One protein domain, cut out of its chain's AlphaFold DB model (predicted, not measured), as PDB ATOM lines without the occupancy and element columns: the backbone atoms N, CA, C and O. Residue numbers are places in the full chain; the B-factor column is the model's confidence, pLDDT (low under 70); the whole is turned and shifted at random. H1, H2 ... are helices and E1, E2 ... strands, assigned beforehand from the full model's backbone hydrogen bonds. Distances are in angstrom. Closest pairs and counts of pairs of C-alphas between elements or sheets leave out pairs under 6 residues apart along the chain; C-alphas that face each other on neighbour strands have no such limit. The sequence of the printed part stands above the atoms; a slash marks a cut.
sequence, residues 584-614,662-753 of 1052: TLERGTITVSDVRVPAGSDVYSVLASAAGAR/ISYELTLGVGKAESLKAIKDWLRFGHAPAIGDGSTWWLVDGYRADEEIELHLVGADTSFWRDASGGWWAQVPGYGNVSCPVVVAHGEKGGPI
ATOM      1  N   THR A 584     437.594 336.119 280.628       78.12
ATOM      2  CA  THR A 584     437.357 336.227 279.185       78.12
ATOM      3  C   THR A 584     438.301 337.269 278.590       78.12
ATOM      4  O   THR A 584     438.435 338.376 279.113       78.12
ATOM      5  N   LEU A 585     438.973 336.910 277.494       75.19
ATOM      6  CA  LEU A 585     439.929 337.762 276.786       75.19
ATOM      7  C   LEU A 585     439.468 337.943 275.334       75.19
ATOM      8  O   LEU A 585     439.637 337.046 274.510       75.19
ATOM      9  N   GLU A 586     438.924 339.110 275.002       72.31
ATOM     10  CA  GLU A 586     438.443 339.440 273.657       72.31
ATOM     11  C   GLU A 586     439.105 340.733 273.180       72.31
ATOM     12  O   GLU A 586     438.884 341.780 273.770       72.31
ATOM     13  N   ARG A 587     439.952 340.657 272.137       64.31
ATOM     14  CA  ARG A 587     440.630 341.794 271.461       64.31
ATOM     15  C   ARG A 587     440.818 343.048 272.337       64.31
ATOM     16  O   ARG A 587     440.103 344.027 272.187       64.31
ATOM     17  N   GLY A 588     441.792 343.018 273.248       67.38
ATOM     18  CA  GLY A 588     442.133 344.177 274.090       67.38
ATOM     19  C   GLY A 588     441.247 344.374 275.327       67.38
ATOM     20  O   GLY A 588     441.628 345.152 276.201       67.38
ATOM     21  N   THR A 589     440.147 343.622 275.441       83.56
ATOM     22  CA  THR A 589     439.239 343.577 276.594       83.56
ATOM     23  C   THR A 589     439.484 342.332 277.453       83.56
ATOM     24  O   THR A 589     439.655 341.226 276.941       83.56
ATOM     25  N   ILE A 590     439.511 342.524 278.768       87.50
ATOM     26  CA  ILE A 590     439.658 341.513 279.815       87.50
ATOM     27  C   ILE A 590     438.443 341.656 280.715       87.50
ATOM     28  O   ILE A 590     438.186 342.762 281.185       87.50
ATOM     29  N   THR A 591     437.722 340.574 280.974       86.31
ATOM     30  CA  THR A 591     436.650 340.559 281.975       86.31
ATOM     31  C   THR A 591     436.782 339.349 282.888       86.31
ATOM     32  O   THR A 591     437.056 338.239 282.437       86.31
ATOM     33  N   VAL A 592     436.599 339.570 284.184       85.25
ATOM     34  CA  VAL A 592     436.563 338.552 285.232       85.25
ATOM     35  C   VAL A 592     435.100 338.314 285.578       85.25
ATOM     36  O   VAL A 592     434.373 339.235 285.935       85.25
ATOM     37  N   SER A 593     434.656 337.071 285.451       78.31
ATOM     38  CA  SER A 593     433.284 336.669 285.786       78.31
ATOM     39  C   SER A 593     433.137 336.344 287.280       78.31
ATOM     40  O   SER A 593     434.126 336.202 287.995       78.31
ATOM     41  N   ASP A 594     431.900 336.270 287.779       74.00
ATOM     42  CA  ASP A 594     431.580 335.912 289.173       74.00
ATOM     43  C   ASP A 594     432.170 336.846 290.252       74.00
ATOM     44  O   ASP A 594     432.382 336.454 291.407       74.00
ATOM     45  N   VAL A 595     432.424 338.113 289.902       79.44
ATOM     46  CA  VAL A 595     432.809 339.142 290.873       79.44
ATOM     47  C   VAL A 595     431.614 339.478 291.759       79.44
ATOM     48  O   VAL A 595     430.573 339.940 291.298       79.44
ATOM     49  N   ARG A 596     431.750 339.213 293.063       79.75
ATOM     50  CA  ARG A 596     430.693 339.510 294.033       79.75
ATOM     51  C   ARG A 596     430.567 341.012 294.221       79.75
ATOM     52  O   ARG A 596     431.544 341.675 294.559       79.75
ATOM     53  N   VAL A 597     429.340 341.505 294.087       84.69
ATOM     54  CA  VAL A 597     428.992 342.893 294.392       84.69
ATOM     55  C   VAL A 597     429.378 343.201 295.851       84.69
ATOM     56  O   VAL A 597     428.978 342.453 296.752       84.69
ATOM     57  N   PRO A 598     430.199 344.236 296.107       84.88
ATOM     58  CA  PRO A 598     430.508 344.696 297.459       84.88
ATOM     59  C   PRO A 598     429.252 345.064 298.253       84.88
ATOM     60  O   PRO A 598     428.328 345.643 297.700       84.88
ATOM     61  N   ALA A 599     429.217 344.779 299.558       77.62
ATOM     62  CA  ALA A 599     428.106 345.211 300.423       77.62
ATOM     63  C   ALA A 599     428.107 346.733 300.691       77.62
ATOM     64  O   ALA A 599     427.112 347.299 301.136       77.62
ATOM     65  N   GLY A 600     429.232 347.394 300.413       82.06
ATOM     66  CA  GLY A 600     429.447 348.827 300.557       82.06
ATOM     67  C   GLY A 600     430.604 349.284 299.671       82.06
ATOM     68  O   GLY A 600     431.389 348.465 299.193       82.06
ATOM     69  N   SER A 601     430.702 350.592 299.447       83.75
ATOM     70  CA  SER A 601     431.747 351.201 298.608       83.75
ATOM     71  C   SER A 601     432.954 351.691 299.418       83.75
ATOM     72  O   SER A 601     433.698 352.546 298.952       83.75
ATOM     73  N   ASP A 602     433.140 351.215 300.648       84.19
ATOM     74  CA  ASP A 602     434.354 351.441 301.434       84.19
ATOM     75  C   ASP A 602     435.394 350.341 301.169       84.19
ATOM     76  O   ASP A 602     435.064 349.236 300.734       84.19
ATOM     77  N   VAL A 603     436.667 350.627 301.456       83.06
ATOM     78  CA  VAL A 603     437.763 349.691 301.174       83.06
ATOM     79  C   VAL A 603     437.573 348.335 301.856       83.06
ATOM     80  O   VAL A 603     437.871 347.318 301.252       83.06
ATOM     81  N   TYR A 604     437.026 348.263 303.066       83.19
ATOM     82  CA  TYR A 604     436.902 346.997 303.789       83.19
ATOM     83  C   TYR A 604     435.799 346.109 303.226       83.19
ATOM     84  O   TYR A 604     436.013 344.911 303.045       83.19
ATOM     85  N   SER A 605     434.643 346.689 302.897       81.94
ATOM     86  CA  SER A 605     433.549 345.985 302.224       81.94
ATOM     87  C   SER A 605     433.989 345.462 300.859       81.94
ATOM     88  O   SER A 605     433.706 344.316 300.500       81.94
ATOM     89  N   VAL A 606     434.737 346.279 300.116       87.12
ATOM     90  CA  VAL A 606     435.286 345.905 298.812       87.12
ATOM     91  C   VAL A 606     436.326 344.788 298.962       87.12
ATOM     92  O   VAL A 606     436.254 343.806 298.227       87.12
ATOM     93  N   LEU A 607     437.227 344.857 299.947       83.81
ATOM     94  CA  LEU A 607     438.232 343.812 300.193       83.81
ATOM     95  C   LEU A 607     437.637 342.504 300.717       83.81
ATOM     96  O   LEU A 607     438.067 341.434 300.292       83.81
ATOM     97  N   ALA A 608     436.628 342.558 301.584       78.38
ATOM     98  CA  ALA A 608     435.923 341.362 302.034       78.38
ATOM     99  C   ALA A 608     435.225 340.649 300.866       78.38
ATOM    100  O   ALA A 608     435.306 339.421 300.748       78.38
ATOM    101  N   SER A 609     434.602 341.412 299.961       81.50
ATOM    102  CA  SER A 609     434.010 340.869 298.736       81.50
ATOM    103  C   SER A 609     435.056 340.376 297.733       81.50
ATOM    104  O   SER A 609     434.849 339.322 297.123       81.50
ATOM    105  N   ALA A 610     436.198 341.061 297.599       79.62
ATOM    106  CA  ALA A 610     437.337 340.582 296.810       79.62
ATOM    107  C   ALA A 610     437.815 339.212 297.317       79.62
ATOM    108  O   ALA A 610     437.894 338.273 296.527       79.62
ATOM    109  N   ALA A 611     437.991 339.080 298.636       76.06
ATOM    110  CA  ALA A 611     438.438 337.867 299.319       76.06
ATOM    111  C   ALA A 611     437.392 336.736 299.361       76.06
ATOM    112  O   ALA A 611     437.707 335.613 299.755       76.06
ATOM    113  N   GLY A 612     436.137 337.013 298.989       72.75
ATOM    114  CA  GLY A 612     435.043 336.042 299.031       72.75
ATOM    115  C   GLY A 612     434.530 335.713 300.440       72.75
ATOM    116  O   GLY A 612     433.751 334.760 300.584       72.75
ATOM    117  N   ALA A 613     434.917 336.497 301.453       70.44
ATOM    118  CA  ALA A 613     434.503 336.328 302.842       70.44
ATOM    119  C   ALA A 613     432.985 336.541 303.005       70.44
ATOM    120  O   ALA A 613     432.386 337.398 302.356       70.44
ATOM    121  N   ARG A 614     432.338 335.741 303.865       62.28
ATOM    122  CA  ARG A 614     430.937 335.944 304.275       62.28
ATOM    123  C   ARG A 614     430.928 336.552 305.665       62.28
ATOM    124  O   ARG A 614     431.098 335.837 306.646       62.28
ATOM    125  N   ILE A 662     442.039 337.245 305.986       68.44
ATOM    126  CA  ILE A 662     442.190 337.712 304.616       68.44
ATOM    127  C   ILE A 662     443.679 337.969 304.417       68.44
ATOM    128  O   ILE A 662     444.308 338.662 305.209       68.44
ATOM    129  N   SER A 663     444.253 337.434 303.352       59.94
ATOM    130  CA  SER A 663     445.546 337.883 302.848       59.94
ATOM    131  C   SER A 663     445.287 338.979 301.821       59.94
ATOM    132  O   SER A 663     444.331 338.897 301.051       59.94
ATOM    133  N   TYR A 664     446.099 340.028 301.800       60.50
ATOM    134  CA  TYR A 664     445.947 341.097 300.821       60.50
ATOM    135  C   TYR A 664     447.304 341.605 300.360       60.50
ATOM    136  O   TYR A 664     448.279 341.584 301.109       60.50
ATOM    137  N   GLU A 665     447.321 342.117 299.141       59.28
ATOM    138  CA  GLU A 665     448.423 342.857 298.563       59.28
ATOM    139  C   GLU A 665     447.985 344.297 298.313       59.28
ATOM    140  O   GLU A 665     446.855 344.555 297.895       59.28
ATOM    141  N   LEU A 666     448.864 345.248 298.612       59.16
ATOM    142  CA  LEU A 666     448.573 346.673 298.542       59.16
ATOM    143  C   LEU A 666     449.706 347.403 297.822       59.16
ATOM    144  O   LEU A 666     450.801 347.580 298.355       59.16
ATOM    145  N   THR A 667     449.402 347.902 296.630       57.91
ATOM    146  CA  THR A 667     450.314 348.696 295.809       57.91
ATOM    147  C   THR A 667     450.108 350.185 296.104       57.91
ATOM    148  O   THR A 667     449.028 350.733 295.865       57.91
ATOM    149  N   LEU A 668     451.139 350.869 296.620       48.38
ATOM    150  CA  LEU A 668     451.053 352.270 297.059       48.38
ATOM    151  C   LEU A 668     451.913 353.219 296.221       48.38
ATOM    152  O   LEU A 668     453.126 353.049 296.125       48.38
ATOM    153  N   GLY A 669     451.305 354.291 295.702       47.81
ATOM    154  CA  GLY A 669     452.037 355.473 295.231       47.81
ATOM    155  C   GLY A 669     452.944 355.230 294.023       47.81
ATOM    156  O   GLY A 669     453.920 355.955 293.848       47.81
ATOM    157  N   VAL A 670     452.629 354.219 293.211       51.56
ATOM    158  CA  VAL A 670     453.444 353.765 292.070       51.56
ATOM    159  C   VAL A 670     453.189 354.556 290.779       51.56
ATOM    160  O   VAL A 670     453.933 354.429 289.816       51.56
ATOM    161  N   GLY A 671     452.170 355.422 290.777       57.53
ATOM    162  CA  GLY A 671     451.770 356.222 289.619       57.53
ATOM    163  C   GLY A 671     450.793 355.497 288.684       57.53
ATOM    164  O   GLY A 671     450.680 354.278 288.678       57.53
ATOM    165  N   LYS A 672     450.048 356.273 287.886       76.69
ATOM    166  CA  LYS A 672     448.922 355.788 287.061       76.69
ATOM    167  C   LYS A 672     449.298 354.630 286.134       76.69
ATOM    168  O   LYS A 672     448.522 353.692 285.984       76.69
ATOM    169  N   ALA A 673     450.450 354.713 285.468       67.12
ATOM    170  CA  ALA A 673     450.819 353.739 284.443       67.12
ATOM    171  C   ALA A 673     451.130 352.366 285.057       67.12
ATOM    172  O   ALA A 673     450.745 351.340 284.506       67.12
ATOM    173  N   GLU A 674     451.789 352.355 286.207       60.69
ATOM    174  CA  GLU A 674     452.147 351.182 286.988       60.69
ATOM    175  C   GLU A 674     450.902 350.566 287.643       60.69
ATOM    176  O   GLU A 674     450.709 349.356 287.566       60.69
ATOM    177  N   SER A 675     449.984 351.389 288.158       73.69
ATOM    178  CA  SER A 675     448.715 350.915 288.720       73.69
ATOM    179  C   SER A 675     447.772 350.323 287.673       73.69
ATOM    180  O   SER A 675     447.135 349.307 287.930       73.69
ATOM    181  N   LEU A 676     447.691 350.909 286.471       78.88
ATOM    182  CA  LEU A 676     446.900 350.339 285.373       78.88
ATOM    183  C   LEU A 676     447.471 349.007 284.877       78.88
ATOM    184  O   LEU A 676     446.698 348.132 284.491       78.88
ATOM    185  N   LYS A 677     448.800 348.834 284.915       70.44
ATOM    186  CA  LYS A 677     449.439 347.539 284.638       70.44
ATOM    187  C   LYS A 677     449.068 346.512 285.704       70.44
ATOM    188  O   LYS A 677     448.560 345.459 285.341       70.44
ATOM    189  N   ALA A 678     449.198 346.867 286.985       66.00
ATOM    190  CA  ALA A 678     448.815 345.994 288.092       66.00
ATOM    191  C   ALA A 678     447.342 345.560 287.991       66.00
ATOM    192  O   ALA A 678     447.050 344.372 288.018       66.00
ATOM    193  N   ILE A 679     446.408 346.496 287.775       80.62
ATOM    194  CA  ILE A 679     444.978 346.180 287.601       80.62
ATOM    195  C   ILE A 679     444.765 345.204 286.442       80.62
ATOM    196  O   ILE A 679     444.059 344.209 286.586       80.62
ATOM    197  N   LYS A 680     445.381 345.484 285.290       80.00
ATOM    198  CA  LYS A 680     445.270 344.644 284.097       80.00
ATOM    199  C   LYS A 680     445.787 343.228 284.343       80.00
ATOM    200  O   LYS A 680     445.170 342.271 283.878       80.00
ATOM    201  N   ASP A 681     446.908 343.099 285.040       70.44
ATOM    202  CA  ASP A 681     447.539 341.810 285.303       70.44
ATOM    203  C   ASP A 681     446.755 341.021 286.359       70.44
ATOM    204  O   ASP A 681     446.427 339.860 286.123       70.44
ATOM    205  N   TRP A 682     446.278 341.666 287.426       73.88
ATOM    206  CA  TRP A 682     445.396 341.030 288.410       73.88
ATOM    207  C   TRP A 682     444.076 340.531 287.807       73.88
ATOM    208  O   TRP A 682     443.663 339.405 288.093       73.88
ATOM    209  N   LEU A 683     443.463 341.297 286.898       80.38
ATOM    210  CA  LEU A 683     442.291 340.851 286.135       80.38
ATOM    211  C   LEU A 683     442.596 339.625 285.262       80.38
ATOM    212  O   LEU A 683     441.794 338.698 285.187       80.38
ATOM    213  N   ARG A 684     443.771 339.578 284.621       71.94
ATOM    214  CA  ARG A 684     444.203 338.406 283.837       71.94
ATOM    215  C   ARG A 684     444.414 337.169 284.699       71.94
ATOM    216  O   ARG A 684     444.163 336.065 284.225       71.94
ATOM    217  N   PHE A 685     444.832 337.355 285.947       66.25
ATOM    218  CA  PHE A 685     444.963 336.282 286.930       66.25
ATOM    219  C   PHE A 685     443.629 335.888 287.584       66.25
ATOM    220  O   PHE A 685     443.610 335.039 288.470       66.25
ATOM    221  N   GLY A 686     442.500 336.454 287.143       72.56
ATOM    222  CA  GLY A 686     441.176 336.111 287.665       72.56
ATOM    223  C   GLY A 686     440.883 336.716 289.035       72.56
ATOM    224  O   GLY A 686     439.972 336.259 289.729       72.56
ATOM    225  N   HIS A 687     441.634 337.743 289.432       76.56
ATOM    226  CA  HIS A 687     441.339 338.553 290.602       76.56
ATOM    227  C   HIS A 687     440.539 339.782 290.198       76.56
ATOM    228  O   HIS A 687     440.723 340.335 289.119       76.56
ATOM    229  N   ALA A 688     439.661 340.229 291.091       86.81
ATOM    230  CA  ALA A 688     439.013 341.525 290.958       86.81
ATOM    231  C   ALA A 688     439.741 342.514 291.881       86.81
ATOM    232  O   ALA A 688     439.432 342.537 293.077       86.81
ATOM    233  N   PRO A 689     440.760 343.249 291.396       89.00
ATOM    234  CA  PRO A 689     441.491 344.202 292.220       89.00
ATOM    235  C   PRO A 689     440.570 345.342 292.651       89.00
ATOM    236  O   PRO A 689     439.715 345.791 291.897       89.00
ATOM    237  N   ALA A 690     440.757 345.836 293.862       90.69
ATOM    238  CA  ALA A 690     440.066 346.989 294.395       90.69
ATOM    239  C   ALA A 690     440.849 348.271 294.095       90.69
ATOM    240  O   ALA A 690     442.055 348.353 294.342       90.69
ATOM    241  N   ILE A 691     440.154 349.298 293.617       91.25
ATOM    242  CA  ILE A 691     440.701 350.649 293.453       91.25
ATOM    243  C   ILE A 691     439.742 351.665 294.051       91.25
ATOM    244  O   ILE A 691     438.546 351.397 294.156       91.25
ATOM    245  N   GLY A 692     440.248 352.844 294.400       86.75
ATOM    246  CA  GLY A 692     439.410 353.903 294.950       86.75
ATOM    247  C   GLY A 692     439.566 355.254 294.273       86.75
ATOM    248  O   GLY A 692     440.493 355.489 293.506       86.75
ATOM    249  N   ASP A 693     438.635 356.146 294.570       84.00
ATOM    250  CA  ASP A 693     438.675 357.568 294.254       84.00
ATOM    251  C   ASP A 693     438.127 358.335 295.462       84.00
ATOM    252  O   ASP A 693     436.973 358.175 295.871       84.00
ATOM    253  N   GLY A 694     438.997 359.097 296.119       81.25
ATOM    254  CA  GLY A 694     438.752 359.606 297.460       81.25
ATOM    255  C   GLY A 694     438.534 358.467 298.462       81.25
ATOM    256  O   GLY A 694     439.403 357.620 298.648       81.25
ATOM    257  N   SER A 695     437.389 358.469 299.141       76.81
ATOM    258  CA  SER A 695     436.998 357.439 300.116       76.81
ATOM    259  C   SER A 695     436.175 356.300 299.508       76.81
ATOM    260  O   SER A 695     435.830 355.361 300.222       76.81
ATOM    261  N   THR A 696     435.826 356.392 298.226       86.62
ATOM    262  CA  THR A 696     434.967 355.421 297.544       86.62
ATOM    263  C   THR A 696     435.829 354.396 296.828       86.62
ATOM    264  O   THR A 696     436.780 354.768 296.148       86.62
ATOM    265  N   TRP A 697     435.502 353.122 296.975       91.38
ATOM    266  CA  TRP A 697     436.228 351.986 296.431       91.38
ATOM    267  C   TRP A 697     435.306 351.098 295.598       91.38
ATOM    268  O   TRP A 697     434.113 350.971 295.877       91.38
ATOM    269  N   TRP A 698     435.881 350.471 294.577       93.81
ATOM    270  CA  TRP A 698     435.216 349.544 293.667       93.81
ATOM    271  C   TRP A 698     436.117 348.349 293.408       93.81
ATOM    272  O   TRP A 698     437.342 348.485 293.405       93.81
ATOM    273  N   LEU A 699     435.512 347.200 293.122       93.19
ATOM    274  CA  LEU A 699     436.218 346.120 292.446       93.19
ATOM    275  C   LEU A 699     436.333 346.466 290.972       93.19
ATOM    276  O   LEU A 699     435.395 346.982 290.378       93.19
ATOM    277  N   VAL A 700     437.470 346.166 290.375       93.19
ATOM    278  CA  VAL A 700     437.615 346.155 288.930       93.19
ATOM    279  C   VAL A 700     437.385 344.723 288.490       93.19
ATOM    280  O   VAL A 700     438.061 343.820 288.975       93.19
ATOM    281  N   ASP A 701     436.437 344.505 287.591       92.50
ATOM    282  CA  ASP A 701     436.200 343.204 286.958       92.50
ATOM    283  C   ASP A 701     436.392 343.263 285.440       92.50
ATOM    284  O   ASP A 701     436.344 342.232 284.779       92.50
ATOM    285  N   GLY A 702     436.657 344.441 284.874       89.88
ATOM    286  CA  GLY A 702     436.876 344.604 283.445       89.88
ATOM    287  C   GLY A 702     437.938 345.641 283.110       89.88
ATOM    288  O   GLY A 702     438.134 346.622 283.820       89.88
ATOM    289  N   TYR A 703     438.626 345.431 281.997       92.38
ATOM    290  CA  TYR A 703     439.632 346.331 281.444       92.38
ATOM    291  C   TYR A 703     439.533 346.285 279.922       92.38
ATOM    292  O   TYR A 703     439.573 345.192 279.369       92.38
ATOM    293  N   ARG A 704     439.477 347.426 279.230       90.25
ATOM    294  CA  ARG A 704     439.602 347.498 277.765       90.25
ATOM    295  C   ARG A 704     440.622 348.553 277.358       90.25
ATOM    296  O   ARG A 704     440.713 349.604 277.984       90.25
ATOM    297  N   ALA A 705     441.425 348.241 276.348       76.06
ATOM    298  CA  ALA A 705     442.416 349.153 275.786       76.06
ATOM    299  C   ALA A 705     442.233 349.248 274.272       76.06
ATOM    300  O   ALA A 705     442.838 348.467 273.533       76.06
ATOM    301  N   ASP A 706     441.402 350.207 273.861       70.75
ATOM    302  CA  ASP A 706     441.234 350.629 272.469       70.75
ATOM    303  C   ASP A 706     442.041 351.929 272.243       70.75
ATOM    304  O   ASP A 706     443.253 351.928 272.473       70.75
ATOM    305  N   GLU A 707     441.425 353.044 271.822       64.81
ATOM    306  CA  GLU A 707     442.113 354.350 271.719       64.81
ATOM    307  C   GLU A 707     442.413 354.971 273.103       64.81
ATOM    308  O   GLU A 707     443.447 355.621 273.272       64.81
ATOM    309  N   GLU A 708     441.570 354.704 274.109       75.88
ATOM    310  CA  GLU A 708     441.763 355.062 275.524       75.88
ATOM    311  C   GLU A 708     441.574 353.822 276.432       75.88
ATOM    312  O   GLU A 708     440.972 352.824 276.026       75.88
ATOM    313  N   ILE A 709     442.154 353.839 277.644       86.00
ATOM    314  CA  ILE A 709     442.050 352.720 278.604       86.00
ATOM    315  C   ILE A 709     440.814 352.929 279.471       86.00
ATOM    316  O   ILE A 709     440.740 353.925 280.182       86.00
ATOM    317  N   GLU A 710     439.914 351.950 279.511       92.19
ATOM    318  CA  GLU A 710     438.737 351.971 280.381       92.19
ATOM    319  C   GLU A 710     438.707 350.767 281.328       92.19
ATOM    320  O   GLU A 710     439.072 349.649 280.959       92.19
ATOM    321  N   LEU A 711     438.250 350.996 282.559       93.69
ATOM    322  CA  LEU A 711     438.081 349.987 283.606       93.69
ATOM    323  C   LEU A 711     436.594 349.793 283.904       93.69
ATOM    324  O   LEU A 711     435.894 350.779 284.124       93.69
ATOM    325  N   HIS A 712     436.111 348.555 283.961       93.88
ATOM    326  CA  HIS A 712     434.776 348.264 284.476       93.88
ATOM    327  C   HIS A 712     434.850 348.149 285.994       93.88
ATOM    328  O   HIS A 712     435.578 347.313 286.532       93.88
ATOM    329  N   LEU A 713     434.149 349.052 286.672       93.69
ATOM    330  CA  LEU A 713     434.115 349.155 288.121       93.69
ATOM    331  C   LEU A 713     432.798 348.593 288.632       93.69
ATOM    332  O   LEU A 713     431.742 348.947 288.114       93.69
ATOM    333  N   VAL A 714     432.862 347.779 289.680       92.25
ATOM    334  CA  VAL A 714     431.730 347.172 290.379       92.25
ATOM    335  C   VAL A 714     431.743 347.656 291.823       92.25
ATOM    336  O   VAL A 714     432.641 347.341 292.606       92.25
ATOM    337  N   GLY A 715     430.745 348.460 292.169       85.69
ATOM    338  CA  GLY A 715     430.483 348.944 293.523       85.69
ATOM    339  C   GLY A 715     429.160 348.394 294.038       85.69
ATOM    340  O   GLY A 715     428.473 347.666 293.325       85.69
ATOM    341  N   ALA A 716     428.789 348.760 295.265       83.31
ATOM    342  CA  ALA A 716     427.599 348.209 295.918       83.31
ATOM    343  C   ALA A 716     426.294 348.442 295.134       83.31
ATOM    344  O   ALA A 716     425.496 347.524 294.970       83.31
ATOM    345  N   ASP A 717     426.127 349.649 294.584       80.62
ATOM    346  CA  ASP A 717     424.877 350.066 293.929       80.62
ATOM    347  C   ASP A 717     425.029 350.324 292.420       80.62
ATOM    348  O   ASP A 717     424.062 350.660 291.738       80.62
ATOM    349  N   THR A 718     426.251 350.243 291.885       82.19
ATOM    350  CA  THR A 718     426.557 350.661 290.507       82.19
ATOM    351  C   THR A 718     427.649 349.800 289.886       82.19
ATOM    352  O   THR A 718     428.607 349.422 290.559       82.19
ATOM    353  N   SER A 719     427.538 349.546 288.582       89.62
ATOM    354  CA  SER A 719     428.627 349.006 287.770       89.62
ATOM    355  C   SER A 719     428.725 349.760 286.449       89.62
ATOM    356  O   SER A 719     427.704 349.950 285.782       89.62
ATOM    357  N   PHE A 720     429.913 350.228 286.076       93.56
ATOM    358  CA  PHE A 720     430.095 351.040 284.870       93.56
ATOM    359  C   PHE A 720     431.534 351.006 284.355       93.56
ATOM    360  O   PHE A 720     432.476 350.773 285.109       93.56
ATOM    361  N   TRP A 721     431.704 351.280 283.060       92.12
ATOM    362  CA  TRP A 721     433.014 351.509 282.453       92.12
ATOM    363  C   TRP A 721     433.464 352.946 282.712       92.12
ATOM    364  O   TRP A 721     432.702 353.889 282.496       92.12
ATOM    365  N   ARG A 722     434.696 353.108 283.192       90.31
ATOM    366  CA  ARG A 722     435.312 354.394 283.508       90.31
ATOM    367  C   ARG A 722     436.589 354.573 282.705       90.31
ATOM    368  O   ARG A 722     437.486 353.736 282.803       90.31
ATOM    369  N   ASP A 723     436.700 355.700 282.013       86.31
ATOM    370  CA  ASP A 723     437.959 356.140 281.417       86.31
ATOM    371  C   ASP A 723     439.046 356.340 282.490       86.31
ATOM    372  O   ASP A 723     438.836 356.949 283.541       86.31
ATOM    373  N   ALA A 724     440.215 355.765 282.223       84.00
ATOM    374  CA  ALA A 724     441.408 355.774 283.057       84.00
ATOM    375  C   ALA A 724     442.519 356.672 282.467       84.00
ATOM    376  O   ALA A 724     443.695 356.562 282.840       84.00
ATOM    377  N   SER A 725     442.172 357.596 281.560       74.38
ATOM    378  CA  SER A 725     443.086 358.620 281.038       74.38
ATOM    379  C   SER A 725     443.630 359.542 282.147       74.38
ATOM    380  O   SER A 725     444.804 359.928 282.107       74.38
ATOM    381  N   GLY A 726     442.845 359.818 283.194       70.50
ATOM    382  CA  GLY A 726     443.246 360.551 284.403       70.50
ATOM    383  C   GLY A 726     443.809 359.652 285.515       70.50
ATOM    384  O   GLY A 726     443.391 358.512 285.685       70.50
ATOM    385  N   GLY A 727     444.778 360.150 286.294       78.62
ATOM    386  CA  GLY A 727     445.222 359.463 287.518       78.62
ATOM    387  C   GLY A 727     444.194 359.612 288.641       78.62
ATOM    388  O   GLY A 727     443.512 360.632 288.707       78.62
ATOM    389  N   TRP A 728     444.110 358.632 289.542       83.06
ATOM    390  CA  TRP A 728     443.206 358.670 290.697       83.06
ATOM    391  C   TRP A 728     443.975 358.746 292.017       83.06
ATOM    392  O   TRP A 728     445.171 358.456 292.089       83.06
ATOM    393  N   TRP A 729     443.280 359.144 293.076       77.94
ATOM    394  CA  TRP A 729     443.807 359.175 294.435       77.94
ATOM    395  C   TRP A 729     442.800 358.504 295.343       77.94
ATOM    396  O   TRP A 729     441.631 358.860 295.282       77.94
ATOM    397  N   ALA A 730     443.235 357.580 296.194       78.50
ATOM    398  CA  ALA A 730     442.342 356.973 297.170       78.50
ATOM    399  C   ALA A 730     442.916 357.064 298.576       78.50
ATOM    400  O   ALA A 730     444.131 357.061 298.785       78.50
ATOM    401  N   GLN A 731     442.017 357.133 299.542       76.00
ATOM    402  CA  GLN A 731     442.338 357.080 300.949       76.00
ATOM    403  C   GLN A 731     442.501 355.618 301.375       76.00
ATOM    404  O   GLN A 731     441.555 354.834 301.295       76.00
ATOM    405  N   VAL A 732     443.703 355.261 301.829       72.81
ATOM    406  CA  VAL A 732     444.082 353.909 302.246       72.81
ATOM    407  C   VAL A 732     444.277 353.881 303.771       72.81
ATOM    408  O   VAL A 732     445.178 354.553 304.286       72.81
ATOM    409  N   PRO A 733     443.472 353.113 304.523       68.88
ATOM    410  CA  PRO A 733     443.625 352.968 305.967       68.88
ATOM    411  C   PRO A 733     445.022 352.530 306.405       68.88
ATOM    412  O   PRO A 733     445.551 351.532 305.919       68.88
ATOM    413  N   GLY A 734     445.616 353.277 307.338       58.00
ATOM    414  CA  GLY A 734     446.998 353.086 307.793       58.00
ATOM    415  C   GLY A 734     448.069 353.754 306.920       58.00
ATOM    416  O   GLY A 734     449.215 353.830 307.348       58.00
ATOM    417  N   TYR A 735     447.712 354.276 305.738       55.31
ATOM    418  CA  TYR A 735     448.664 354.858 304.776       55.31
ATOM    419  C   TYR A 735     448.271 356.254 304.244       55.31
ATOM    420  O   TYR A 735     449.097 356.930 303.630       55.31
ATOM    421  N   GLY A 736     447.043 356.725 304.495       61.38
ATOM    422  CA  GLY A 736     446.569 358.065 304.120       61.38
ATOM    423  C   GLY A 736     446.133 358.185 302.655       61.38
ATOM    424  O   GLY A 736     445.718 357.207 302.038       61.38
ATOM    425  N   ASN A 737     446.185 359.395 302.084       64.50
ATOM    426  CA  ASN A 737     445.878 359.606 300.663       64.50
ATOM    427  C   ASN A 737     447.036 359.133 299.787       64.50
ATOM    428  O   ASN A 737     448.138 359.680 299.834       64.50
ATOM    429  N   VAL A 738     446.755 358.153 298.941       62.25
ATOM    430  CA  VAL A 738     447.745 357.483 298.107       62.25
ATOM    431  C   VAL A 738     447.403 357.716 296.641       62.25
ATOM    432  O   VAL A 738     446.234 357.734 296.256       62.25
ATOM    433  N   SER A 739     448.434 357.919 295.817       76.25
ATOM    434  CA  SER A 739     448.274 358.052 294.368       76.25
ATOM    435  C   SER A 739     448.100 356.685 293.725       76.25
ATOM    436  O   SER A 739     448.931 355.801 293.932       76.25
ATOM    437  N   CYS A 740     447.037 356.546 292.938       79.00
ATOM    438  CA  CYS A 740     446.681 355.364 292.163       79.00
ATOM    439  C   CYS A 740     446.799 354.029 292.938       79.00
ATOM    440  O   CYS A 740     447.428 353.103 292.435       79.00
ATOM    441  N   PRO A 741     446.264 353.889 294.166       80.62
ATOM    442  CA  PRO A 741     446.416 352.651 294.916       80.62
ATOM    443  C   PRO A 741     445.602 351.528 294.273       80.62
ATOM    444  O   PRO A 741     444.519 351.767 293.724       80.62
ATOM    445  N   VAL A 742     446.138 350.315 294.369       79.62
ATOM    446  CA  VAL A 742     445.505 349.069 293.926       79.62
ATOM    447  C   VAL A 742     445.644 348.071 295.065       79.62
ATOM    448  O   VAL A 742     446.718 347.963 295.653       79.62
ATOM    449  N   VAL A 743     444.561 347.384 295.413       81.06
ATOM    450  CA  VAL A 743     444.562 346.378 296.476       81.06
ATOM    451  C   VAL A 743     443.987 345.082 295.929       81.06
ATOM    452  O   VAL A 743     442.964 345.105 295.256       81.06
ATOM    453  N   VAL A 744     444.577 343.943 296.253       75.50
ATOM    454  CA  VAL A 744     444.019 342.624 295.933       75.50
ATOM    455  C   VAL A 744     443.869 341.852 297.228       75.50
ATOM    456  O   VAL A 744     444.754 341.910 298.067       75.50
ATOM    457  N   ALA A 745     442.740 341.178 297.441       76.19
ATOM    458  CA  ALA A 745     442.478 340.446 298.678       76.19
ATOM    459  C   ALA A 745     441.959 339.029 298.410       76.19
ATOM    460  O   ALA A 745     441.216 338.794 297.458       76.19
ATOM    461  N   HIS A 746     442.357 338.099 299.279       69.56
ATOM    462  CA  HIS A 746     442.160 336.654 299.186       69.56
ATOM    463  C   HIS A 746     441.718 336.120 300.554       69.56
ATOM    464  O   HIS A 746     442.284 336.500 301.573       69.56
ATOM    465  N   GLY A 747     440.723 335.236 300.606       65.12
ATOM    466  CA  GLY A 747     440.340 334.565 301.854       65.12
ATOM    467  C   GLY A 747     441.182 333.314 302.126       65.12
ATOM    468  O   GLY A 747     441.420 332.524 301.210       65.12
ATOM    469  N   GLU A 748     441.590 333.091 303.378       59.53
ATOM    470  CA  GLU A 748     442.286 331.870 303.807       59.53
ATOM    471  C   GLU A 748     441.331 330.657 303.914       59.53
ATOM    472  O   GLU A 748     440.144 330.777 304.244       59.53
ATOM    473  N   LYS A 749     441.836 329.440 303.644       49.25
ATOM    474  CA  LYS A 749     441.058 328.194 303.791       49.25
ATOM    475  C   LYS A 749     440.792 327.907 305.272       49.25
ATOM    476  O   LYS A 749     441.692 327.492 305.989       49.25
ATOM    477  N   GLY A 750     439.535 328.035 305.694       51.19
ATOM    478  CA  GLY A 750     439.078 327.607 307.023       51.19
ATOM    479  C   GLY A 750     438.088 328.551 307.698       51.19
ATOM    480  O   GLY A 750     437.321 328.088 308.534       51.19
ATOM    481  N   GLY A 751     438.030 329.824 307.292       51.00
ATOM    482  CA  GLY A 751     437.164 330.835 307.910       51.00
ATOM    483  C   GLY A 751     437.499 331.111 309.389       51.00
ATOM    484  O   GLY A 751     438.145 330.300 310.054       51.00
ATOM    485  N   PRO A 752     437.084 332.260 309.945       50.78
ATOM    486  CA  PRO A 752     437.404 332.579 311.328       50.78
ATOM    487  C   PRO A 752     436.733 331.588 312.294       50.78
ATOM    488  O   PRO A 752     435.507 331.503 312.384       50.78
ATOM    489  N   ILE A 753     437.544 330.853 313.059       51.06
ATOM    490  CA  ILE A 753     437.092 330.118 314.246       51.06
ATOM    491  C   ILE A 753     436.679 331.184 315.275       51.06
ATOM    492  O   ILE A 753     437.503 331.999 315.680       51.06
TER     493      ILE A 753
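Overview. This is residues 584 to 614 and 662 to 753 of the 1052 residues of the protein "DUF362 domain-containing protein" of Gemmatimonadetes bacterium (UniProt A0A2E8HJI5). Look for one strongly twisted antiparallel sheet of eight strands, whose long strand E5 bends sharply at residue 701, with H1 on one face and H2 on the opposite face. The small hairpin of E8 and E9 sits beside E4, at the end of the sheet away from the hairpin of E1 and E2. The printed part has 123 residues, with two named helices and ten named strands in the order E1 E2 H1 E3 H2 E4 E5 E6 E7 E8 E9 E10; the class is mixed, helices and strands. The whole is compact, with a radius of gyration of the C-alphas of 13.5 A, yet only just elongated, spanning 49 by 32 by 24 A.

Along the chain. Find C-alpha 696 at (434.967, 355.421, 297.544); from there E5, residues 696 to 705, runs 23.8 A and bends by 74 degrees at residue 701. E4 is 690 to 693, E6 is 709 to 714, 16.6 A, and E7 is 719 to 723, 13.4 A. E1, 584 to 586, begins at C-alpha 584, (437.357, 336.227, 279.185), and E2 is 589 to 592. E3, 662 to 667, is 16.3 A long; E10, 742 to 747, is 17.3 A and ends at C-alpha 747, (440.340, 334.565, 301.854). H1 is 603 to 610, 10.1 A, and H2 is 672 to 684, 18.3 A. E8 is 729 to 732 and E9 is 736 to 739.

Arrangement. Start at E5, where E2 and E4 lie on one side and E6 on the other side. E4 to E7 form a meander, each strand the antiparallel neighbour and hairpin partner of the one before: look at N 691 and O 698, 2.9 A, N 714 and O 699, 2.7 A, and N 722 and O 711, 2.8 A. E2 pairs with E5 through N 590 and O 703, 2.7 A, and in a hairpin with edge strand E1 through N 584 and O 591, 2.8 A. E10 pairs with E4 through N 690 and O 743, 2.7 A, and with edge strand E3 through N 665 and O 744, 2.8 A. The sheet curls round H1; the closest C-alphas of H1 and E5, those of Val 603 and Trp 697, are 5.5 A apart. It also curls round H2; the closest C-alphas of H2 and E5, Lys 680 and Tyr 703, are 6.5 A apart. H1 and H2 are apart. The closest C-alphas of E4 and E8, Asp 693 and Ala 730, are 4.7 A apart; in the hairpin E8 and E9, N 732 and O 736 are 2.8 A apart. In both helices every O i to N i+4 pair is within hydrogen-bond range.

Size, cuts and confidence. The two farthest C-alphas, Glu 707 and Ile 753, are 49.2 A apart. Residues 615 to 661 are not printed, and C-alphas 614 and 662 are 11.4 A apart across this cut. Of the links printed whole, none is long. Mean pLDDT of the printed part is 76.3; look for values under 70 at, among others, residues 662 to 671, 733 to 738 and 746 to 753.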